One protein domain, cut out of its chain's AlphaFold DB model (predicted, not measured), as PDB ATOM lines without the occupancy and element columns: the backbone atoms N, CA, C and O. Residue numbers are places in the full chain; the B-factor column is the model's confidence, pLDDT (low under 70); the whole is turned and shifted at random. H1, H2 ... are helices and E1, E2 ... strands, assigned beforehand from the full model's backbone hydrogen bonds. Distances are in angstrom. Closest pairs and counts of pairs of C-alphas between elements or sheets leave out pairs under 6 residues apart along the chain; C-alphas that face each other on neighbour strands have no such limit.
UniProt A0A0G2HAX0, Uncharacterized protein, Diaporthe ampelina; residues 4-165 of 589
ATOM      1  N   GLN A   4     181.229 121.815 158.353       60.53
ATOM      2  CA  GLN A   4     180.596 121.936 157.041       60.53
ATOM      3  C   GLN A   4     179.517 123.031 157.012       60.53
ATOM      4  O   GLN A   4     179.497 123.842 156.086       60.53
ATOM      5  N   ALA A   5     178.682 123.131 158.053       61.81
ATOM      6  CA  ALA A   5     177.684 124.197 158.175       61.81
ATOM      7  C   ALA A   5     178.338 125.583 158.323       61.81
ATOM      8  O   ALA A   5     177.896 126.544 157.698       61.81
ATOM      9  N   ARG A   6     179.437 125.692 159.086       63.09
ATOM     10  CA  ARG A   6     180.213 126.943 159.200       63.09
ATOM     11  C   ARG A   6     180.856 127.347 157.870       63.09
ATOM     12  O   ARG A   6     180.855 128.528 157.535       63.09
ATOM     13  N   ALA A   7     181.386 126.388 157.111       59.44
ATOM     14  CA  ALA A   7     181.959 126.645 155.791       59.44
ATOM     15  C   ALA A   7     180.894 127.087 154.772       59.44
ATOM     16  O   ALA A   7     181.136 128.013 153.999       59.44
ATOM     17  N   GLN A   8     179.703 126.480 154.798       61.47
ATOM     18  CA  GLN A   8     178.573 126.907 153.966       61.47
ATOM     19  C   GLN A   8     178.061 128.298 154.345       61.47
ATOM     20  O   GLN A   8     177.796 129.097 153.449       61.47
ATOM     21  N   LEU A   9     177.967 128.608 155.643       62.56
ATOM     22  CA  LEU A   9     177.566 129.934 156.115       62.56
ATOM     23  C   LEU A   9     178.557 131.002 155.633       62.56
ATOM     24  O   LEU A   9     178.140 131.966 155.007       62.56
ATOM     25  N   LYS A  10     179.870 130.775 155.809       64.56
ATOM     26  CA  LYS A  10     180.923 131.690 155.332       64.56
ATOM     27  C   LYS A  10     180.868 131.946 153.823       64.56
ATOM     28  O   LYS A  10     181.125 133.062 153.400       64.56
ATOM     29  N   ARG A  11     180.519 130.942 153.009       62.41
ATOM     30  CA  ARG A  11     180.365 131.105 151.546       62.41
ATOM     31  C   ARG A  11     179.139 131.928 151.142       62.41
ATOM     32  O   ARG A  11     179.059 132.356 149.999       62.41
ATOM     33  N   ARG A  12     178.175 132.092 152.048       71.50
ATOM     34  CA  ARG A  12     176.899 132.781 151.818       71.50
ATOM     35  C   ARG A  12     176.803 134.109 152.569       71.50
ATOM     36  O   ARG A  12     175.734 134.711 152.579       71.50
ATOM     37  N   THR A  13     177.888 134.533 153.216       82.12
ATOM     38  CA  THR A  13     177.995 135.826 153.890       82.12
ATOM     39  C   THR A  13     178.764 136.795 153.002       82.12
ATOM     40  O   THR A  13     179.910 136.530 152.649       82.12
ATOM     41  N   PHE A  14     178.145 137.922 152.667       82.69
ATOM     42  CA  PHE A  14     178.732 138.973 151.845       82.69
ATOM     43  C   PHE A  14     178.927 140.234 152.676       82.69
ATOM     44  O   PHE A  14     178.036 140.646 153.413       82.69
ATOM     45  N   HIS A  15     180.099 140.846 152.566       81.62
ATOM     46  CA  HIS A  15     180.387 142.140 153.180       81.62
ATOM     47  C   HIS A  15     180.108 143.241 152.166       81.62
ATOM     48  O   HIS A  15     180.266 143.003 150.973       81.62
ATOM     49  N   GLN A  16     179.731 144.438 152.620       71.88
ATOM     50  CA  GLN A  16     179.450 145.554 151.712       71.88
ATOM     51  C   GLN A  16     180.645 145.872 150.798       71.88
ATOM     52  O   GLN A  16     180.473 146.062 149.600       71.88
ATOM     53  N   ASP A  17     181.863 145.776 151.326       76.38
ATOM     54  CA  ASP A  17     183.101 146.010 150.571       76.38
ATOM     55  C   ASP A  17     183.431 144.879 149.573       76.38
ATOM     56  O   ASP A  17     184.328 145.006 148.742       76.38
ATOM     57  N   VAL A  18     182.714 143.750 149.654       78.38
ATOM     58  CA  VAL A  18     182.914 142.545 148.836       78.38
ATOM     59  C   VAL A  18     181.556 141.956 148.435       78.38
ATOM     60  O   VAL A  18     181.229 140.803 148.738       78.38
ATOM     61  N   TRP A  19     180.724 142.763 147.773       79.50
ATOM     62  CA  TRP A  19     179.496 142.264 147.152       79.50
ATOM     63  C   TRP A  19     179.805 141.196 146.088       79.50
ATOM     64  O   TRP A  19     180.888 141.193 145.490       79.50
ATOM     65  N   PRO A  20     178.874 140.253 145.843       81.12
ATOM     66  CA  PRO A  20     179.023 139.308 144.749       81.12
ATOM     67  C   PRO A  20     179.140 140.064 143.422       81.12
ATOM     68  O   PRO A  20     178.602 141.152 143.254       81.12
ATOM     69  N   ARG A  21     179.831 139.469 142.446       81.50
ATOM     70  CA  ARG A  21     179.948 140.046 141.093       81.50
ATOM     71  C   ARG A  21     178.689 139.861 140.240       81.50
ATOM     72  O   ARG A  21     178.633 140.382 139.136       81.50
ATOM     73  N   LYS A  22     177.724 139.077 140.725       84.69
ATOM     74  CA  LYS A  22     176.477 138.737 140.037       84.69
ATOM     75  C   LYS A  22     175.287 138.956 140.961       84.69
ATOM     76  O   LYS A  22     175.436 138.872 142.182       84.69
ATOM     77  N   THR A  23     174.135 139.210 140.355       90.75
ATOM     78  CA  THR A  23     172.845 139.301 141.037       90.75
ATOM     79  C   THR A  23     172.440 137.970 141.660       90.75
ATOM     80  O   THR A  23     172.989 136.908 141.360       90.75
ATOM     81  N   ILE A  24     171.483 138.055 142.576       91.81
ATOM     82  CA  ILE A  24     170.793 136.913 143.153       91.81
ATOM     83  C   ILE A  24     169.535 136.695 142.329       91.81
ATOM     84  O   ILE A  24     168.596 137.484 142.414       91.81
ATOM     85  N   ASP A  25     169.552 135.644 141.520       91.56
ATOM     86  CA  ASP A  25     168.475 135.350 140.584       91.56
ATOM     87  C   ASP A  25     167.551 134.265 141.155       91.56
ATOM     88  O   ASP A  25     168.009 133.230 141.653       91.56
ATOM     89  N   ILE A  26     166.243 134.510 141.084       94.25
ATOM     90  CA  ILE A  26     165.177 133.557 141.414       94.25
ATOM     91  C   ILE A  26     164.122 133.560 140.306       94.25
ATOM     92  O   ILE A  26     164.042 134.511 139.529       94.25
ATOM     93  N   GLY A  27     163.284 132.529 140.229       92.75
ATOM     94  CA  GLY A  27     162.190 132.525 139.259       92.75
ATOM     95  C   GLY A  27     161.236 131.348 139.377       92.75
ATOM     96  O   GLY A  27     161.546 130.344 140.019       92.75
ATOM     97  N   ALA A  28     160.078 131.492 138.741       90.44
ATOM     98  CA  ALA A  28     159.060 130.461 138.582       90.44
ATOM     99  C   ALA A  28     158.274 130.718 137.287       90.44
ATOM    100  O   ALA A  28     157.989 131.863 136.950       90.44
ATOM    101  N   ASN A  29     157.946 129.653 136.547       86.44
ATOM    102  CA  ASN A  29     157.111 129.709 135.338       86.44
ATOM    103  C   ASN A  29     157.538 130.778 134.300       86.44
ATOM    104  O   ASN A  29     156.720 131.490 133.725       86.44
ATOM    105  N   GLY A  30     158.849 130.922 134.081       82.81
ATOM    106  CA  GLY A  30     159.413 131.905 133.150       82.81
ATOM    107  C   GLY A  30     159.527 133.327 133.705       82.81
ATOM    108  O   GLY A  30     160.301 134.110 133.160       82.81
ATOM    109  N   VAL A  31     158.848 133.648 134.810       88.94
ATOM    110  CA  VAL A  31     159.063 134.901 135.536       88.94
ATOM    111  C   VAL A  31     160.352 134.792 136.342       88.94
ATOM    112  O   VAL A  31     160.532 133.852 137.120       88.94
ATOM    113  N   THR A  32     161.264 135.743 136.171       92.31
ATOM    114  CA  THR A  32     162.527 135.803 136.905       92.31
ATOM    115  C   THR A  32     162.717 137.151 137.576       92.31
ATOM    116  O   THR A  32     162.233 138.182 137.111       92.31
ATOM    117  N   VAL A  33     163.435 137.135 138.693       93.94
ATOM    118  CA  VAL A  33     163.813 138.328 139.440       93.94
ATOM    119  C   VAL A  33     165.307 138.283 139.711       93.94
ATOM    120  O   VAL A  33     165.802 137.298 140.256       93.94
ATOM    121  N   SER A  34     166.007 139.360 139.366       94.00
ATOM    122  CA  SER A  34     167.415 139.583 139.696       94.00
ATOM    123  C   SER A  34     167.511 140.641 140.782       94.00
ATOM    124  O   SER A  34     167.132 141.793 140.566       94.00
ATOM    125  N   ALA A  35     168.033 140.262 141.945       93.81
ATOM    126  CA  ALA A  35     168.129 141.126 143.115       93.81
ATOM    127  C   ALA A  35     169.578 141.366 143.559       93.81
ATOM    128  O   ALA A  35     170.495 140.603 143.241       93.81
ATOM    129  N   ASN A  36     169.790 142.432 144.326       92.44
ATOM    130  CA  ASN A  36     171.046 142.674 145.024       92.44
ATOM    131  C   ASN A  36     171.108 141.879 146.355       92.44
ATOM    132  O   ASN A  36     170.118 141.269 146.767       92.44
ATOM    133  N   PRO A  37     172.253 141.874 147.065       91.94
ATOM    134  CA  PRO A  37     172.422 141.154 148.329       91.94
ATOM    135  C   PRO A  37     171.486 141.575 149.461       91.94
ATOM    136  O   PRO A  37     171.461 140.897 150.478       91.94
ATOM    137  N   LEU A  38     170.754 142.679 149.316       91.94
ATOM    138  CA  LEU A  38     169.816 143.195 150.311       91.94
ATOM    139  C   LEU A  38     168.357 142.858 149.974       91.94
ATOM    140  O   LEU A  38     167.468 143.162 150.767       91.94
ATOM    141  N   GLY A  39     168.116 142.224 148.823       91.38
ATOM    142  CA  GLY A  39     166.785 141.873 148.331       91.38
ATOM    143  C   GLY A  39     166.129 142.924 147.438       91.38
ATOM    144  O   GLY A  39     165.016 142.694 146.975       91.38
ATOM    145  N   GLN A  40     166.804 144.036 147.136       92.50
ATOM    146  CA  GLN A  40     166.280 145.041 146.205       92.50
ATOM    147  C   GLN A  40     166.369 144.523 144.772       92.50
ATOM    148  O   GLN A  40     167.373 143.926 144.375       92.50
ATOM    149  N   ILE A  41     165.325 144.766 143.989       93.94
ATOM    150  CA  ILE A  41     165.127 144.159 142.677       93.94
ATOM    151  C   ILE A  41     165.740 145.053 141.599       93.94
ATOM    152  O   ILE A  41     165.333 146.194 141.404       93.94
ATOM    153  N   TYR A  42     166.715 144.533 140.865       92.38
ATOM    154  CA  TYR A  42     167.243 145.195 139.676       92.38
ATOM    155  C   TYR A  42     166.431 144.852 138.440       92.38
ATOM    156  O   TYR A  42     166.187 145.722 137.622       92.38
ATOM    157  N   GLN A  43     165.987 143.611 138.296       92.44
ATOM    158  CA  GLN A  43     165.280 143.197 137.095       92.44
ATOM    159  C   GLN A  43     164.131 142.280 137.458       92.44
ATOM    160  O   GLN A  43     164.317 141.348 138.234       92.44
ATOM    161  N   ILE A  44     162.979 142.512 136.846       91.81
ATOM    162  CA  ILE A  44     161.920 141.522 136.708       91.81
ATOM    163  C   ILE A  44     161.855 141.174 135.229       91.81
ATOM    164  O   ILE A  44     161.880 142.068 134.383       91.81
ATOM    165  N   SER A  45     161.802 139.890 134.900       89.12
ATOM    166  CA  SER A  45     161.608 139.438 133.529       89.12
ATOM    167  C   SER A  45     160.454 138.464 133.444       89.12
ATOM    168  O   SER A  45     160.317 137.608 134.306       89.12
ATOM    169  N   CYS A  46     159.623 138.598 132.418       86.25
ATOM    170  CA  CYS A  46     158.460 137.743 132.206       86.25
ATOM    171  C   CYS A  46     158.333 137.420 130.709       86.25
ATOM    172  O   CYS A  46     158.538 138.319 129.887       86.25
ATOM    173  N   PRO A  47     158.040 136.169 130.317       80.06
ATOM    174  CA  PRO A  47     157.765 135.841 128.927       80.06
ATOM    175  C   PRO A  47     156.478 136.527 128.462       80.06
ATOM    176  O   PRO A  47     155.447 136.452 129.126       80.06
ATOM    177  N   LEU A  48     156.522 137.142 127.284       71.44
ATOM    178  CA  LEU A  48     155.319 137.595 126.593       71.44
ATOM    179  C   LEU A  48     154.643 136.372 125.965       71.44
ATOM    180  O   LEU A  48     155.221 135.714 125.099       71.44
ATOM    181  N   ARG A  49     153.422 136.057 126.409       58.06
ATOM    182  CA  ARG A  49     152.533 135.122 125.708       58.06
ATOM    183  C   ARG A  49     151.685 135.913 124.714       58.06
ATOM    184  O   ARG A  49     150.533 136.212 124.993       58.06
ATOM    185  N   ALA A  50     152.267 136.265 123.574       52.75
ATOM    186  CA  ALA A  50     151.504 136.720 122.416       52.75
ATOM    187  C   ALA A  50     151.457 135.579 121.397       52.75
ATOM    188  O   ALA A  50     152.482 134.942 121.148       52.75
ATOM    189  N   GLU A  51     150.288 135.327 120.806       49.78
ATOM    190  CA  GLU A  51     150.012 134.150 119.964       49.78
ATOM    191  C   GLU A  51     150.981 133.979 118.779       49.78
ATOM    192  O   GLU A  51     151.127 132.868 118.281       49.78
ATOM    193  N   ASN A  52     151.712 135.032 118.382       47.34
ATOM    194  CA  ASN A  52     152.671 135.001 117.271       47.34
ATOM    195  C   ASN A  52     154.049 135.646 117.549       47.34
ATOM    196  O   ASN A  52     154.854 135.743 116.626       47.34
ATOM    197  N   ASN A  53     154.366 136.068 118.784       53.41
ATOM    198  CA  ASN A  53     155.647 136.719 119.107       53.41
ATOM    199  C   ASN A  53     156.244 136.197 120.423       53.41
ATOM    200  O   ASN A  53     155.686 136.400 121.499       53.41
ATOM    201  N   PHE A  54     157.427 135.578 120.348       62.22
ATOM    202  CA  PHE A  54     158.212 135.199 121.525       62.22
ATOM    203  C   PHE A  54     159.063 136.390 121.980       62.22
ATOM    204  O   PHE A  54     160.000 136.792 121.290       62.22
ATOM    205  N   GLY A  55     158.758 136.947 123.152       68.81
ATOM    206  CA  GLY A  55     159.510 138.051 123.749       68.81
ATOM    207  C   GLY A  55     159.707 137.876 125.251       68.81
ATOM    208  O   GLY A  55     159.033 137.071 125.892       68.81
ATOM    209  N   ILE A  56     160.646 138.634 125.818       75.06
ATOM    210  CA  ILE A  56     160.828 138.758 127.267       75.06
ATOM    211  C   ILE A  56     160.611 140.223 127.612       75.06
ATOM    212  O   ILE A  56     161.336 141.092 127.131       75.06
ATOM    213  N   MET A  57     159.622 140.484 128.451       75.06
ATOM    214  CA  MET A  57     159.384 141.787 129.043       75.06
ATOM    215  C   MET A  57     160.343 141.997 130.211       75.06
ATOM    216  O   MET A  57     160.593 141.060 130.970       75.06
ATOM    217  N   VAL A  58     160.871 143.214 130.362       82.69
ATOM    218  CA  VAL A  58     161.832 143.559 131.414       82.69
ATOM    219  C   VAL A  58     161.389 144.823 132.154       82.69
ATOM    220  O   VAL A  58     161.345 145.904 131.571       82.69
ATOM    221  N   ALA A  59     161.121 144.704 133.455       83.12
ATOM    222  CA  ALA A  59     160.945 145.853 134.345       83.12
ATOM    223  C   ALA A  59     162.230 146.077 135.149       83.12
ATOM    224  O   ALA A  59     162.731 145.154 135.798       83.12
ATOM    225  N   ALA A  60     162.781 147.289 135.084       87.69
ATOM    226  CA  ALA A  60     164.072 147.616 135.676       87.69
ATOM    227  C   ALA A  60     164.214 149.129 135.953       87.69
ATOM    228  O   ALA A  60     163.614 149.929 135.236       87.69
ATOM    229  N   PRO A  61     165.032 149.557 136.935       81.62
ATOM    230  CA  PRO A  61     165.286 150.966 137.252       81.62
ATOM    231  C   PRO A  61     166.332 151.623 136.319       81.62
ATOM    232  O   PRO A  61     167.117 152.469 136.752       81.62
ATOM    233  N   TRP A  62     166.402 151.219 135.048       83.44
ATOM    234  CA  TRP A  62     167.294 151.801 134.032       83.44
ATOM    235  C   TRP A  62     166.605 151.872 132.659       83.44
ATOM    236  O   TRP A  62     165.582 151.213 132.470       83.44
ATOM    237  N   PRO A  63     167.139 152.661 131.701       83.81
ATOM    238  CA  PRO A  63     166.537 152.808 130.376       83.81
ATOM    239  C   PRO A  63     166.330 151.474 129.650       83.81
ATOM    240  O   PRO A  63     167.165 150.573 129.741       83.81
ATOM    241  N   GLN A  64     165.232 151.372 128.901       82.06
ATOM    242  CA  GLN A  64     164.890 150.175 128.130       82.06
ATOM    243  C   GLN A  64     165.881 149.921 126.982       82.06
ATOM    244  O   GLN A  64     166.654 150.797 126.589       82.06
ATOM    245  N   PHE A  65     165.899 148.684 126.476       81.50
ATOM    246  CA  PHE A  65     166.803 148.278 125.400       81.50
ATOM    247  C   PHE A  65     166.467 149.016 124.098       81.50
ATOM    248  O   PHE A  65     165.349 148.907 123.605       81.50
ATOM    249  N   ASP A  66     167.442 149.704 123.499       82.19
ATOM    250  CA  ASP A  66     167.260 150.323 122.183       82.19
ATOM    251  C   ASP A  66     167.209 149.248 121.082       82.19
ATOM    252  O   ASP A  66     168.219 148.630 120.726       82.19
ATOM    253  N   HIS A  67     166.019 149.034 120.517       80.81
ATOM    254  CA  HIS A  67     165.788 148.045 119.466       80.81
ATOM    255  C   HIS A  67     166.614 148.297 118.197       80.81
ATOM    256  O   HIS A  67     166.978 147.327 117.520       80.81
ATOM    257  N   ALA A  68     166.988 149.547 117.901       82.56
ATOM    258  CA  ALA A  68     167.861 149.866 116.773       82.56
ATOM    259  C   ALA A  68     169.268 149.270 116.955       82.56
ATOM    260  O   ALA A  68     169.951 148.949 115.983       82.56
ATOM    261  N   GLN A  69     169.684 149.029 118.202       89.56
ATOM    262  CA  GLN A  69     170.990 148.470 118.554       89.56
ATOM    263  C   GLN A  69     170.988 146.939 118.688       89.56
ATOM    264  O   GLN A  69     171.996 146.356 119.098       89.56
ATOM    265  N   ARG A  70     169.897 146.243 118.328       85.00
ATOM    266  CA  ARG A  70     169.777 144.777 118.497       85.00
ATOM    267  C   ARG A  70     170.886 143.972 117.813       85.00
ATOM    268  O   ARG A  70     171.276 142.917 118.308       85.00
ATOM    269  N   THR A  71     171.401 144.465 116.687       86.56
ATOM    270  CA  THR A  71     172.484 143.831 115.917       86.56
ATOM    271  C   THR A  71     173.873 144.315 116.331       86.56
ATOM    272  O   THR A  71     174.863 143.775 115.845       86.56
ATOM    273  N   ASN A  72     173.979 145.292 117.240       89.94
ATOM    274  CA  ASN A  72     175.245 145.798 117.752       89.94
ATOM    275  C   ASN A  72     175.708 144.952 118.958       89.94
ATOM    276  O   ASN A  72     175.222 145.132 120.081       89.94
ATOM    277  N   PRO A  73     176.685 144.041 118.788       88.06
ATOM    278  CA  PRO A  73     177.083 143.120 119.848       88.06
ATOM    279  C   PRO A  73     177.731 143.829 121.043       88.06
ATOM    280  O   PRO A  73     177.669 143.318 122.162       88.06
ATOM    281  N   VAL A  74     178.357 144.992 120.834       90.88
ATOM    282  CA  VAL A  74     178.972 145.779 121.912       90.88
ATOM    283  C   VAL A  74     177.884 146.402 122.779       90.88
ATOM    284  O   VAL A  74     177.940 146.272 124.004       90.88
ATOM    285  N   TYR A  75     176.867 147.003 122.156       91.38
ATOM    286  CA  TYR A  75     175.718 147.560 122.867       91.38
ATOM    287  C   TYR A  75     174.988 146.478 123.672       91.38
ATOM    288  O   TYR A  75     174.829 146.624 124.882       91.38
ATOM    289  N   VAL A  76     174.660 145.338 123.050       85.81
ATOM    290  CA  VAL A  76     173.990 144.208 123.723       85.81
ATOM    291  C   VAL A  76     174.785 143.718 124.936       85.81
ATOM    292  O   VAL A  76     174.221 143.506 126.012       85.81
ATOM    293  N   ARG A  77     176.110 143.556 124.802       87.38
ATOM    294  CA  ARG A  77     176.976 143.150 125.925       87.38
ATOM    295  C   ARG A  77     176.998 144.196 127.034       87.38
ATOM    296  O   ARG A  77     177.021 143.821 128.204       87.38
ATOM    297  N   ASN A  78     177.008 145.480 126.689       89.31
ATOM    298  CA  ASN A  78     177.001 146.562 127.668       89.31
ATOM    299  C   ASN A  78     175.663 146.660 128.402       89.31
ATOM    300  O   ASN A  78     175.672 146.839 129.619       89.31
ATOM    301  N   PHE A  79     174.549 146.477 127.692       88.06
ATOM    302  CA  PHE A  79     173.207 146.470 128.262       88.06
ATOM    303  C   PHE A  79     173.032 145.322 129.266       88.06
ATOM    304  O   PHE A  79     172.643 145.541 130.408       88.06
ATOM    305  N   ARG A  80     173.458 144.103 128.902       85.38
ATOM    306  CA  ARG A  80     173.424 142.928 129.801       85.38
ATOM    307  C   ARG A  80     174.277 143.086 131.066       85.38
ATOM    308  O   ARG A  80     174.057 142.369 132.034       85.38
ATOM    309  N   LYS A  81     175.247 144.004 131.064       91.31
ATOM    310  CA  LYS A  81     176.109 144.306 132.218       91.31
ATOM    311  C   LYS A  81     175.552 145.399 133.129       91.31
ATOM    312  O   LYS A  81     176.189 145.700 134.135       91.31
ATOM    313  N   ILE A  82     174.415 146.021 132.805       91.88
ATOM    314  CA  ILE A  82     173.838 147.076 133.650       91.88
ATOM    315  C   ILE A  82     173.560 146.574 135.079       91.88
ATOM    316  O   ILE A  82     174.054 147.227 135.999       91.88
ATOM    317  N   PRO A  83     172.918 145.407 135.311       88.94
ATOM    318  CA  PRO A  83     172.708 144.903 136.671       88.94
ATOM    319  C   PRO A  83     174.020 144.712 137.448       88.94
ATOM    320  O   PRO A  83     174.113 145.083 138.615       88.94
ATOM    321  N   GLU A  84     175.069 144.203 136.790       89.12
ATOM    322  CA  GLU A  84     176.402 144.047 137.393       89.12
ATOM    323  C   GLU A  84     177.026 145.403 137.750       89.12
ATOM    324  O   GLU A  84     177.641 145.548 138.804       89.12
ATOM    325  N   LYS A  85     176.861 146.421 136.894       90.69
ATOM    326  CA  LYS A  85     177.335 147.786 137.170       90.69
ATOM    327  C   LYS A  85     176.605 148.400 138.358       90.69
ATOM    328  O   LYS A  85     177.270 148.955 139.226       90.69
ATOM    329  N   LEU A  86     175.278 148.271 138.419       89.00
ATOM    330  CA  LEU A  86     174.481 148.752 139.551       89.00
ATOM    331  C   LEU A  86     174.911 148.083 140.854       89.00
ATOM    332  O   LEU A  86     175.075 148.763 141.864       89.00
ATOM    333  N   LEU A  87     175.178 146.777 140.798       88.38
ATOM    334  CA  LEU A  87     175.683 145.999 141.921       88.38
ATOM    335  C   LEU A  87     177.069 146.483 142.377       88.38
ATOM    336  O   LEU A  87     177.267 146.743 143.558       88.38
ATOM    337  N   MET A  88     178.018 146.668 141.454       86.62
ATOM    338  CA  MET A  88     179.357 147.188 141.777       86.62
ATOM    339  C   MET A  88     179.320 148.618 142.333       86.62
ATOM    340  O   MET A  88     180.132 148.965 143.183       86.62
ATOM    341  N   GLN A  89     178.377 149.434 141.863       88.12
ATOM    342  CA  GLN A  89     178.145 150.800 142.341       88.12
ATOM    343  C   GLN A  89     177.299 150.855 143.619       88.12
ATOM    344  O   GLN A  89     177.071 151.943 144.141       88.12
ATOM    345  N   GLN A  90     176.806 149.711 144.103       86.69
ATOM    346  CA  GLN A  90     175.901 149.602 145.248       86.69
ATOM    347  C   GLN A  90     174.656 150.499 145.139       86.69
ATOM    348  O   GLN A  90     174.167 151.025 146.137       86.69
ATOM    349  N   ARG A  91     174.130 150.683 143.921       85.06
ATOM    350  CA  ARG A  91     172.901 151.458 143.710       85.06
ATOM    351  C   ARG A  91     171.689 150.684 144.224       85.06
ATOM    352  O   ARG A  91     171.624 149.463 144.075       85.06
ATOM    353  N   SER A  92     170.720 151.392 144.794       84.19
ATOM    354  CA  SER A  92     169.434 150.808 145.186       84.19
ATOM    355  C   SER A  92     168.658 150.315 143.959       84.19
ATOM    356  O   SER A  92     168.773 150.880 142.871       84.19
ATOM    357  N   GLY A  93     167.922 149.217 144.135       87.00
ATOM    358  CA  GLY A  93     166.964 148.692 143.158       87.00
ATOM    359  C   GLY A  93     165.521 148.941 143.605       87.00
ATOM    360  O   GLY A  93     165.296 149.556 144.644       87.00
ATOM    361  N   LEU A  94     164.565 148.400 142.852       87.56
ATOM    362  CA  LEU A  94     163.135 148.434 143.158       87.56
ATOM    363  C   LEU A  94     162.815 147.680 144.464       87.56
ATOM    364  O   LEU A  94     163.530 146.758 144.878       87.56
ATOM    365  N   GLY A  95     161.679 148.009 145.075       86.62
ATOM    366  CA  GLY A  95     161.164 147.366 146.281       86.62
ATOM    367  C   GLY A  95     161.630 148.026 147.581       86.62
ATOM    368  O   GLY A  95     161.928 149.217 147.622       86.62
ATOM    369  N   LEU A  96     161.626 147.254 148.670       86.44
ATOM    370  CA  LEU A  96     161.957 147.737 150.011       86.44
ATOM    371  C   LEU A  96     163.474 147.894 150.206       86.44
ATOM    372  O   LEU A  96     164.243 146.961 149.984       86.44
ATOM    373  N   ASP A  97     163.892 149.057 150.696       88.44
ATOM    374  CA  ASP A  97     165.232 149.359 151.192       88.44
ATOM    375  C   ASP A  97     165.146 149.764 152.664       88.44
ATOM    376  O   ASP A  97     164.528 150.772 153.013       88.44
ATOM    377  N   ILE A  98     165.779 148.982 153.535       89.00
ATOM    378  CA  ILE A  98     165.959 149.348 154.939       89.00
ATOM    379  C   ILE A  98     167.303 150.064 155.050       89.00
ATOM    380  O   ILE A  98     168.360 149.440 154.903       89.00
ATOM    381  N   GLY A  99     167.262 151.375 155.274       82.69
ATOM    382  CA  GLY A  99     168.446 152.222 155.322       82.69
ATOM    383  C   GLY A  99     169.311 152.007 156.570       82.69
ATOM    384  O   GLY A  99     169.058 151.148 157.414       82.69
ATOM    385  N   GLY A 100     170.373 152.808 156.674       82.88
ATOM    386  CA  GLY A 100     171.415 152.661 157.693       82.88
ATOM    387  C   GLY A 100     172.650 151.911 157.186       82.88
ATOM    388  O   GLY A 100     172.684 151.396 156.069       82.88
ATOM    389  N   GLN A 101     173.702 151.882 158.009       82.38
ATOM    390  CA  GLN A 101     174.949 151.202 157.661       82.38
ATOM    391  C   GLN A 101     174.778 149.693 157.847       82.38
ATOM    392  O   GLN A 101     174.554 149.221 158.963       82.38
ATOM    393  N   LYS A 102     174.863 148.939 156.754       85.56
ATOM    394  CA  LYS A 102     174.530 147.513 156.718       85.56
ATOM    395  C   LYS A 102     175.762 146.676 157.067       85.56
ATOM    396  O   LYS A 102     176.865 146.929 156.595       85.56
ATOM    397  N   GLY A 103     175.572 145.693 157.936       87.38
ATOM    398  CA  GLY A 103     176.578 144.693 158.259       87.38
ATOM    399  C   GLY A 103     176.666 143.604 157.189       87.38
ATOM    400  O   GLY A 103     176.055 143.714 156.124       87.38
ATOM    401  N   PRO A 104     177.413 142.525 157.466       89.75
ATOM    402  CA  PRO A 104     177.498 141.392 156.558       89.75
ATOM    403  C   PRO A 104     176.119 140.764 156.340       89.75
ATOM    404  O   PRO A 104     175.366 140.566 157.297       89.75
ATOM    405  N   VAL A 105     175.813 140.431 155.088       90.94
ATOM    406  CA  VAL A 105     174.525 139.873 154.681       90.94
ATOM    407  C   VAL A 105     174.653 138.382 154.436       90.94
ATOM    408  O   VAL A 105     175.511 137.943 153.674       90.94
ATOM    409  N   VAL A 106     173.793 137.594 155.069       91.50
ATOM    410  CA  VAL A 106     173.677 136.155 154.849       91.50
ATOM    411  C   VAL A 106     172.545 135.895 153.864       91.50
ATOM    412  O   VAL A 106     171.414 136.305 154.099       91.50
ATOM    413  N   ILE A 107     172.843 135.181 152.780       89.12
ATOM    414  CA  ILE A 107     171.867 134.854 151.731       89.12
ATOM    415  C   ILE A 107     171.506 133.369 151.801       89.12
ATOM    416  O   ILE A 107     172.376 132.493 151.805       89.12
ATOM    417  N   ARG A 108     170.209 133.057 151.848       87.88
ATOM    418  CA  ARG A 108     169.689 131.689 151.952       87.88
ATOM    419  C   ARG A 108     168.633 131.437 150.883       87.88
ATOM    420  O   ARG A 108     167.525 131.950 150.970       87.88
ATOM    421  N   HIS A 109     168.941 130.582 149.912       82.88
ATOM    422  CA  HIS A 109     167.890 129.985 149.086       82.88
ATOM    423  C   HIS A 109     167.075 129.016 149.945       82.88
ATOM    424  O   HIS A 109     167.652 128.170 150.639       82.88
ATOM    425  N   VAL A 110     165.751 129.159 149.915       79.62
ATOM    426  CA  VAL A 110     164.849 128.326 150.717       79.62
ATOM    427  C   VAL A 110     164.798 126.929 150.106       79.62
ATOM    428  O   VAL A 110     164.482 126.762 148.928       79.62
ATOM    429  N   GLN A 111     165.150 125.917 150.896       72.25
ATOM    430  CA  GLN A 111     165.153 124.529 150.445       72.25
ATOM    431  C   GLN A 111     163.723 124.090 150.101       72.25
ATOM    432  O   GLN A 111     162.802 124.330 150.874       72.25
ATOM    433  N   GLY A 112     163.542 123.466 148.934       62.28
ATOM    434  CA  GLY A 112     162.224 123.048 148.438       62.28
ATOM    435  C   GLY A 112     161.502 124.075 147.559       62.28
ATOM    436  O   GLY A 112     160.502 123.723 146.953       62.28
ATOM    437  N   SER A 113     162.019 125.302 147.403       65.25
ATOM    438  CA  SER A 113     161.413 126.315 146.516       65.25
ATOM    439  C   SER A 113     161.801 126.177 145.037       65.25
ATOM    440  O   SER A 113     161.369 126.979 144.218       65.25
ATOM    441  N   ILE A 114     162.669 125.221 144.684       75.75
ATOM    442  CA  ILE A 114     163.241 125.052 143.329       75.75
ATOM    443  C   ILE A 114     163.872 126.369 142.807       75.75
ATOM    444  O   ILE A 114     163.893 126.661 141.620       75.75
ATOM    445  N   GLY A 115     164.411 127.197 143.709       81.62
ATOM    446  CA  GLY A 115     165.034 128.470 143.334       81.62
ATOM    447  C   GLY A 115     164.052 129.624 143.111       81.62
ATOM    448  O   GLY A 115     164.483 130.690 142.694       81.62
ATOM    449  N   SER A 116     162.770 129.460 143.447       90.50
ATOM    450  CA  SER A 116     161.767 130.534 143.380       90.50
ATOM    451  C   SER A 116     161.748 131.447 144.611       90.50
ATOM    452  O   SER A 116     161.042 132.451 144.620       90.50
ATOM    453  N   GLN A 117     162.514 131.122 145.661       94.75
ATOM    454  CA  GLN A 117     162.542 131.894 146.904       94.75
ATOM    455  C   GLN A 117     163.945 132.027 147.501       94.75
ATOM    456  O   GLN A 117     164.687 131.044 147.644       94.75
ATOM    457  N   VAL A 118     164.261 133.239 147.953       94.06
ATOM    458  CA  VAL A 118     165.501 133.580 148.654       94.06
ATOM    459  C   VAL A 118     165.229 134.477 149.864       94.06
ATOM    460  O   VAL A 118     164.269 135.246 149.894       94.06
ATOM    461  N   GLN A 119     166.065 134.342 150.891       94.81
ATOM    462  CA  GLN A 119     166.061 135.159 152.098       94.81
ATOM    463  C   GLN A 119     167.413 135.846 152.290       94.81
ATOM    464  O   GLN A 119     168.463 135.253 152.031       94.81
ATOM    465  N   PHE A 120     167.371 137.074 152.792       94.69
ATOM    466  CA  PHE A 120     168.512 137.932 153.078       94.69
ATOM    467  C   PHE A 120     168.455 138.335 154.551       94.69
ATOM    468  O   PHE A 120     167.434 138.830 155.019       94.69
ATOM    469  N   GLU A 121     169.535 138.115 155.289       95.12
ATOM    470  CA  GLU A 121     169.617 138.378 156.728       95.12
ATOM    471  C   GLU A 121     170.817 139.275 157.020       95.12
ATOM    472  O   GLU A 121     171.949 138.913 156.697       95.12
ATOM    473  N   TYR A 122     170.607 140.423 157.660       94.38
ATOM    474  CA  TYR A 122     171.702 141.309 158.059       94.38
ATOM    475  C   TYR A 122     171.380 142.097 159.326       94.38
ATOM    476  O   TYR A 122     170.229 142.235 159.738       94.38
ATOM    477  N   ARG A 123     172.430 142.611 159.969       93.06
ATOM    478  CA  ARG A 123     172.323 143.569 161.077       93.06
ATOM    479  C   ARG A 123     172.726 144.951 160.605       93.06
ATOM    480  O   ARG A 123     173.598 145.071 159.749       93.06
ATOM    481  N   LEU A 124     172.137 145.981 161.183       92.00
ATOM    482  CA  LEU A 124     172.609 147.350 161.005       92.00
ATOM    483  C   LEU A 124     173.778 147.602 161.980       92.00
ATOM    484  O   LEU A 124     173.683 147.286 163.158       92.00
ATOM    485  N   LEU A 125     174.918 148.112 161.500       86.38
ATOM    486  CA  LEU A 125     176.180 148.157 162.267       86.38
ATOM    487  C   LEU A 125     176.148 149.088 163.486       86.38
ATOM    488  O   LEU A 125     176.933 148.904 164.411       86.38
ATOM    489  N   LYS A 126     175.271 150.094 163.477       85.75
ATOM    490  CA  LYS A 126     175.148 151.103 164.542       85.75
ATOM    491  C   LYS A 126     173.891 150.923 165.395       85.75
ATOM    492  O   LYS A 126     173.538 151.829 166.140       85.75
ATOM    493  N   SER A 127     173.222 149.779 165.279       85.38
ATOM    494  CA  SER A 127     171.986 149.494 166.003       85.38
ATOM    495  C   SER A 127     171.844 148.022 166.372       85.38
ATOM    496  O   SER A 127     172.539 147.150 165.855       85.38
ATOM    497  N   ASN A 128     170.899 147.729 167.264       88.62
ATOM    498  CA  ASN A 128     170.535 146.356 167.632       88.62
ATOM    499  C   ASN A 128     169.421 145.790 166.739       88.62
ATOM    500  O   ASN A 128     168.647 144.915 167.144       88.62
ATOM    501  N   ILE A 129     169.350 146.303 165.513       92.56
ATOM    502  CA  ILE A 129     168.333 145.957 164.535       92.56
ATOM    503  C   ILE A 129     168.832 144.811 163.663       92.56
ATOM    504  O   ILE A 129     169.896 144.875 163.039       92.56
ATOM    505  N   PHE A 130     168.007 143.775 163.585       95.25
ATOM    506  CA  PHE A 130     168.143 142.665 162.661       95.25
ATOM    507  C   PHE A 130     167.059 142.746 161.587       95.25
ATOM    508  O   PHE A 130     165.878 142.906 161.899       95.25
ATOM    509  N   VAL A 131     167.463 142.617 160.329       94.81
ATOM    510  CA  VAL A 131     166.577 142.648 159.166       94.81
ATOM    511  C   VAL A 131     166.609 141.286 158.487       94.81
ATOM    512  O   VAL A 131     167.681 140.752 158.198       94.81
ATOM    513  N   GLN A 132     165.425 140.747 158.218       95.62
ATOM    514  CA  GLN A 132     165.223 139.558 157.405       95.62
ATOM    515  C   GLN A 132     164.296 139.897 156.238       95.62
ATOM    516  O   GLN A 132     163.102 140.109 156.435       95.62
ATOM    517  N   THR A 133     164.836 139.919 155.026       94.38
ATOM    518  CA  THR A 133     164.079 140.152 153.792       94.38
ATOM    519  C   THR A 133     163.855 138.831 153.067       94.38
ATOM    520  O   THR A 133     164.768 138.020 152.956       94.38
ATOM    521  N   ALA A 134     162.646 138.597 152.569       94.81
ATOM    522  CA  ALA A 134     162.277 137.452 151.755       94.81
ATOM    523  C   ALA A 134     161.773 137.928 150.394       94.81
ATOM    524  O   ALA A 134     160.945 138.837 150.311       94.81
ATOM    525  N   LEU A 135     162.255 137.271 149.344       95.44
ATOM    526  CA  LEU A 135     161.840 137.497 147.971       95.44
ATOM    527  C   LEU A 135     161.379 136.168 147.369       95.44
ATOM    528  O   LEU A 135     162.091 135.163 147.473       95.44
ATOM    529  N   ARG A 136     160.180 136.151 146.785       95.75
ATOM    530  CA  ARG A 136     159.548 134.951 146.223       95.75
ATOM    531  C   ARG A 136     158.868 135.257 144.895       95.75
ATOM    532  O   ARG A 136     158.179 136.264 144.793       95.75
ATOM    533  N   VAL A 137     159.011 134.351 143.933       93.69
ATOM    534  CA  VAL A 137     158.244 134.326 142.680       93.69
ATOM    535  C   VAL A 137     157.285 133.141 142.732       93.69
ATOM    536  O   VAL A 137     157.699 132.020 143.021       93.69
ATOM    537  N   HIS A 138     156.001 133.384 142.514       90.94
ATOM    538  CA  HIS A 138     154.970 132.352 142.455       90.94
ATOM    539  C   HIS A 138     154.766 131.848 141.019       90.94
ATOM    540  O   HIS A 138     155.187 132.484 140.054       90.94
ATOM    541  N   GLU A 139     154.130 130.684 140.873       86.81
ATOM    542  CA  GLU A 139     153.869 130.064 139.563       86.81
ATOM    543  C   GLU A 139     152.888 130.869 138.698       86.81
ATOM    544  O   GLU A 139     152.953 130.801 137.472       86.81
ATOM    545  N   ASP A 140     152.018 131.655 139.331       83.12
ATOM    546  CA  ASP A 140     151.094 132.599 138.693       83.12
ATOM    547  C   ASP A 140     151.767 133.926 138.287       83.12
ATOM    548  O   ASP A 140     151.117 134.802 137.725       83.12
ATOM    549  N   GLY A 141     153.068 134.078 138.553       81.88
ATOM    550  CA  GLY A 141     153.837 135.284 138.262       81.88
ATOM    551  C   GLY A 141     153.825 136.336 139.373       81.88
ATOM    552  O   GLY A 141     154.517 137.346 139.240       81.88
ATOM    553  N   LEU A 142     153.121 136.110 140.492       85.38
ATOM    554  CA  LEU A 142     153.147 137.025 141.634       85.38
ATOM    555  C   LEU A 142     154.549 137.078 142.262       85.38
ATOM    556  O   LEU A 142     155.132 136.056 142.631       85.38
ATOM    557  N   ILE A 143     155.073 138.291 142.450       90.44
ATOM    558  CA  ILE A 143     156.346 138.533 143.137       90.44
ATOM    559  C   ILE A 143     156.061 139.122 144.515       90.44
ATOM    560  O   ILE A 143     155.471 140.192 144.638       90.44
ATOM    561  N   ILE A 144     156.517 138.438 145.562       91.81
ATOM    562  CA  ILE A 144     156.401 138.898 146.947       91.81
ATOM    563  C   ILE A 144     157.774 139.340 147.438       91.81
ATOM    564  O   ILE A 144     158.702 138.534 147.499       91.81
ATOM    565  N   HIS A 145     157.877 140.605 147.846       93.44
ATOM    566  CA  HIS A 145     159.025 141.169 148.550       93.44
ATOM    567  C   HIS A 145     158.575 141.620 149.946       93.44
ATOM    568  O   HIS A 145     157.762 142.532 150.073       93.44
ATOM    569  N   ALA A 146     159.073 140.968 150.997       92.56
ATOM    570  CA  ALA A 146     158.670 141.237 152.375       92.56
ATOM    571  C   ALA A 146     159.881 141.337 153.305       92.56
ATOM    572  O   ALA A 146     160.790 140.513 153.225       92.56
ATOM    573  N   SER A 147     159.870 142.291 154.237       92.50
ATOM    574  CA  SER A 147     160.932 142.459 155.236       92.50
ATOM    575  C   SER A 147     160.371 142.388 156.652       92.50
ATOM    576  O   SER A 147     159.402 143.061 156.988       92.50
ATOM    577  N   LYS A 148     161.015 141.590 157.505       94.31
ATOM    578  CA  LYS A 148     160.808 141.558 158.951       94.31
ATOM    579  C   LYS A 148     161.969 142.274 159.627       94.31
ATOM    580  O   LYS A 148     163.127 141.911 159.426       94.31
ATOM    581  N   VAL A 149     161.653 143.251 160.468       92.56
ATOM    582  CA  VAL A 149     162.636 144.021 161.235       92.56
ATOM    583  C   VAL A 149     162.454 143.707 162.715       92.56
ATOM    584  O   VAL A 149     161.340 143.728 163.225       92.56
ATOM    585  N   THR A 150     163.540 143.351 163.399       94.62
ATOM    586  CA  THR A 150     163.536 142.972 164.818       94.62
ATOM    587  C   THR A 150     164.520 143.861 165.569       94.62
ATOM    588  O   THR A 150     165.722 143.793 165.316       94.62
ATOM    589  N   ASN A 151     164.020 144.687 166.487       93.12
ATOM    590  CA  ASN A 151     164.839 145.454 167.422       93.12
ATOM    591  C   ASN A 151     165.058 144.612 168.685       93.12
ATOM    592  O   ASN A 151     164.094 144.211 169.328       93.12
ATOM    593  N   SER A 152     166.315 144.303 169.008       90.25
ATOM    594  CA  SER A 152     166.655 143.507 170.204       90.25
ATOM    595  C   SER A 152     166.886 144.368 171.452       90.25
ATOM    596  O   SER A 152     167.259 143.837 172.495       90.25
ATOM    597  N   ASN A 153     166.724 145.685 171.332       86.44
ATOM    598  CA  ASN A 153     166.860 146.647 172.414       86.44
ATOM    599  C   ASN A 153     165.489 146.998 173.009       86.44
ATOM    600  O   ASN A 153     164.465 146.891 172.339       86.44
ATOM    601  N   ASP A 154     165.484 147.480 174.247       85.69
ATOM    602  CA  ASP A 154     164.308 148.054 174.914       85.69
ATOM    603  C   ASP A 154     164.040 149.512 174.491       85.69
ATOM    604  O   ASP A 154     162.951 150.045 174.704       85.69
ATOM    605  N   LYS A 155     165.015 150.155 173.839       86.88
ATOM    606  CA  LYS A 155     164.888 151.512 173.295       86.88
ATOM    607  C   LYS A 155     164.234 151.526 171.917       86.88
ATOM    608  O   LYS A 155     164.582 150.732 171.044       86.88
ATOM    609  N   VAL A 156     163.353 152.502 171.703       85.56
ATOM    610  CA  VAL A 156     162.780 152.819 170.387       85.56
ATOM    611  C   VAL A 156     163.891 153.307 169.455       85.56
ATOM    612  O   VAL A 156     164.648 154.210 169.808       85.56
ATOM    613  N   GLU A 157     163.975 152.723 168.261       85.06
ATOM    614  CA  GLU A 157     164.926 153.123 167.225       85.06
ATOM    615  C   GLU A 157     164.187 153.491 165.935       85.06
ATOM    616  O   GLU A 157     163.303 152.764 165.481       85.06
ATOM    617  N   MET A 158     164.567 154.624 165.342       81.06
ATOM    618  CA  MET A 158     164.020 155.087 164.067       81.06
ATOM    619  C   MET A 158     164.827 154.504 162.911       81.06
ATOM    620  O   MET A 158     166.052 154.630 162.874       81.06
ATOM    621  N   ILE A 159     164.135 153.893 161.950       82.12
ATOM    622  CA  ILE A 159     164.759 153.218 160.810       82.12
ATOM    623  C   ILE A 159     164.222 153.839 159.527       82.12
ATOM    624  O   ILE A 159     163.016 153.773 159.290       82.12
ATOM    625  N   PRO A 160     165.079 154.428 158.679       79.88
ATOM    626  CA  PRO A 160     164.636 154.898 157.381       79.88
ATOM    627  C   PRO A 160     164.274 153.695 156.509       79.88
ATOM    628  O   PRO A 160     165.082 152.783 156.330       79.88
ATOM    629  N   VAL A 161     163.065 153.706 155.959       81.56
ATOM    630  CA  VAL A 161     162.601 152.721 154.983       81.56
ATOM    631  C   VAL A 161     162.224 153.462 153.710       81.56
ATOM    632  O   VAL A 161     161.476 154.440 153.751       81.56
ATOM    633  N   THR A 162     162.747 152.997 152.584       75.94
ATOM    634  CA  THR A 162     162.355 153.471 151.258       75.94
ATOM    635  C   THR A 162     161.673 152.323 150.535       75.94
ATOM    636  O   THR A 162     162.178 151.207 150.534       75.94
ATOM    637  N   LEU A 163     160.520 152.584 149.929       77.38
ATOM    638  CA  LEU A 163     159.887 151.665 148.993       77.38
ATOM    639  C   LEU A 163     159.979 152.310 147.613       77.38
ATOM    640  O   LEU A 163     159.301 153.303 147.348       77.38
ATOM    641  N   ASP A 164     160.866 151.782 146.778       65.62
ATOM    642  CA  ASP A 164     161.021 152.215 145.394       65.62
ATOM    643  C   ASP A 164     160.026 151.427 144.537       65.62
ATOM    644  O   ASP A 164     160.239 150.263 144.183       65.62
ATOM    645  N   MET A 165     158.871 152.047 144.310       59.66
ATOM    646  CA  MET A 165     157.867 151.586 143.364       59.66
ATOM    647  C   MET A 165     157.769 152.602 142.233       59.66
ATOM    648  O   MET A 165     157.899 153.807 142.442       59.66
TER     649      MET A 165
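This is residues 4 to 165 of the 589 residues of an uncharacterized protein of Diaporthe ampelina (UniProt A0A0G2HAX0). Two four-stranded antiparallel sheets, E1 to E4 and E6 to E9, make a partial sandwich, only partly face to face and with their best planes 41 degrees apart, and the hairpin of E3 and E4 sticks out at one end with residues 49 to 54. E5, paired with E10 in a small antiparallel sheet, packs on E9, while H3 only grazes the first sheet and H1 only grazes the second. The printed part has 162 residues, with three named helices and ten named strands in the order H1 E1 E2 E3 E4 H2 H3 E5 E6 E7 E8 E9 E10, in the mixed class. It is compact, with a radius of gyration of the C-alphas of 17.4 A, yet elongated, spanning 59 by 35 by 32 A.

Look first at E6, residues 105 to 109, E7, 117 to 123, E8, 129 to 137, and E9, 143 to 151: they form a meander, each strand the antiparallel neighbour of the one before. You will find N 106 and O 121 at 2.8 A, N 120 and O 133 at 2.8 A, and N 134 and O 146 at 2.7 A. The second meander is E1, residues 24 to 28, E2, 31 to 35, E3, 41 to 50, and E4, 53 to 59, with N 26 and O 33 at 2.9 A, N 34 and O 43 at 2.8 A, and N 46 and O 57 at 3.0 A. These sheets form a sandwich, two sheets face to face, whose facing parts are 10.5 A apart centre to centre; the closest C-alphas of E1 and E8 are those of Gly 27 and Val 137, 5.5 A. E5, residues 95 to 98, is antiparallel to E10, 161 to 164, with N 97 and O 162 at 2.8 A. The closest C-alphas of E5 and E9 are those of Gly 95 and His 145, 6.9 A. H3, residues 82 to 88, only grazes the sheet of E1 to E4, and the C-alphas of Tyr 42 and Pro 83 are the closest of E3 and H3, 6.2 A. H2, residues 73 to 80, is on neither four-stranded sheet, and H2 and H3 meet only through their link. H1, residues 4 to 11, only grazes the sheet of E6 to E9 with residues 9 to 11. In H1, H2 and H3 every O i to N i+4 pair is within hydrogen-bond range.

Find C-alpha 4 at (180.596, 121.936, 157.041), where H1 begins. E3 starts at C-alpha 41, (165.127, 144.159, 142.677), and is 25.5 A long; E8 measures 26.7 A and E9 26.6 A. E10 ends at C-alpha 164, (161.021, 152.215, 145.394).

The C-alphas of Asn 52 and Asp 154, the two farthest apart, are 60.2 A from each other. The printed part has no cut; the links H1 to E1 and E4 to H2 are long. Residues 67 to 74 stand free. Mean pLDDT of the printed part is 84.1, with residues 4 to 11, 49 to 55, 112 to 113 and 164 to 165 under 70.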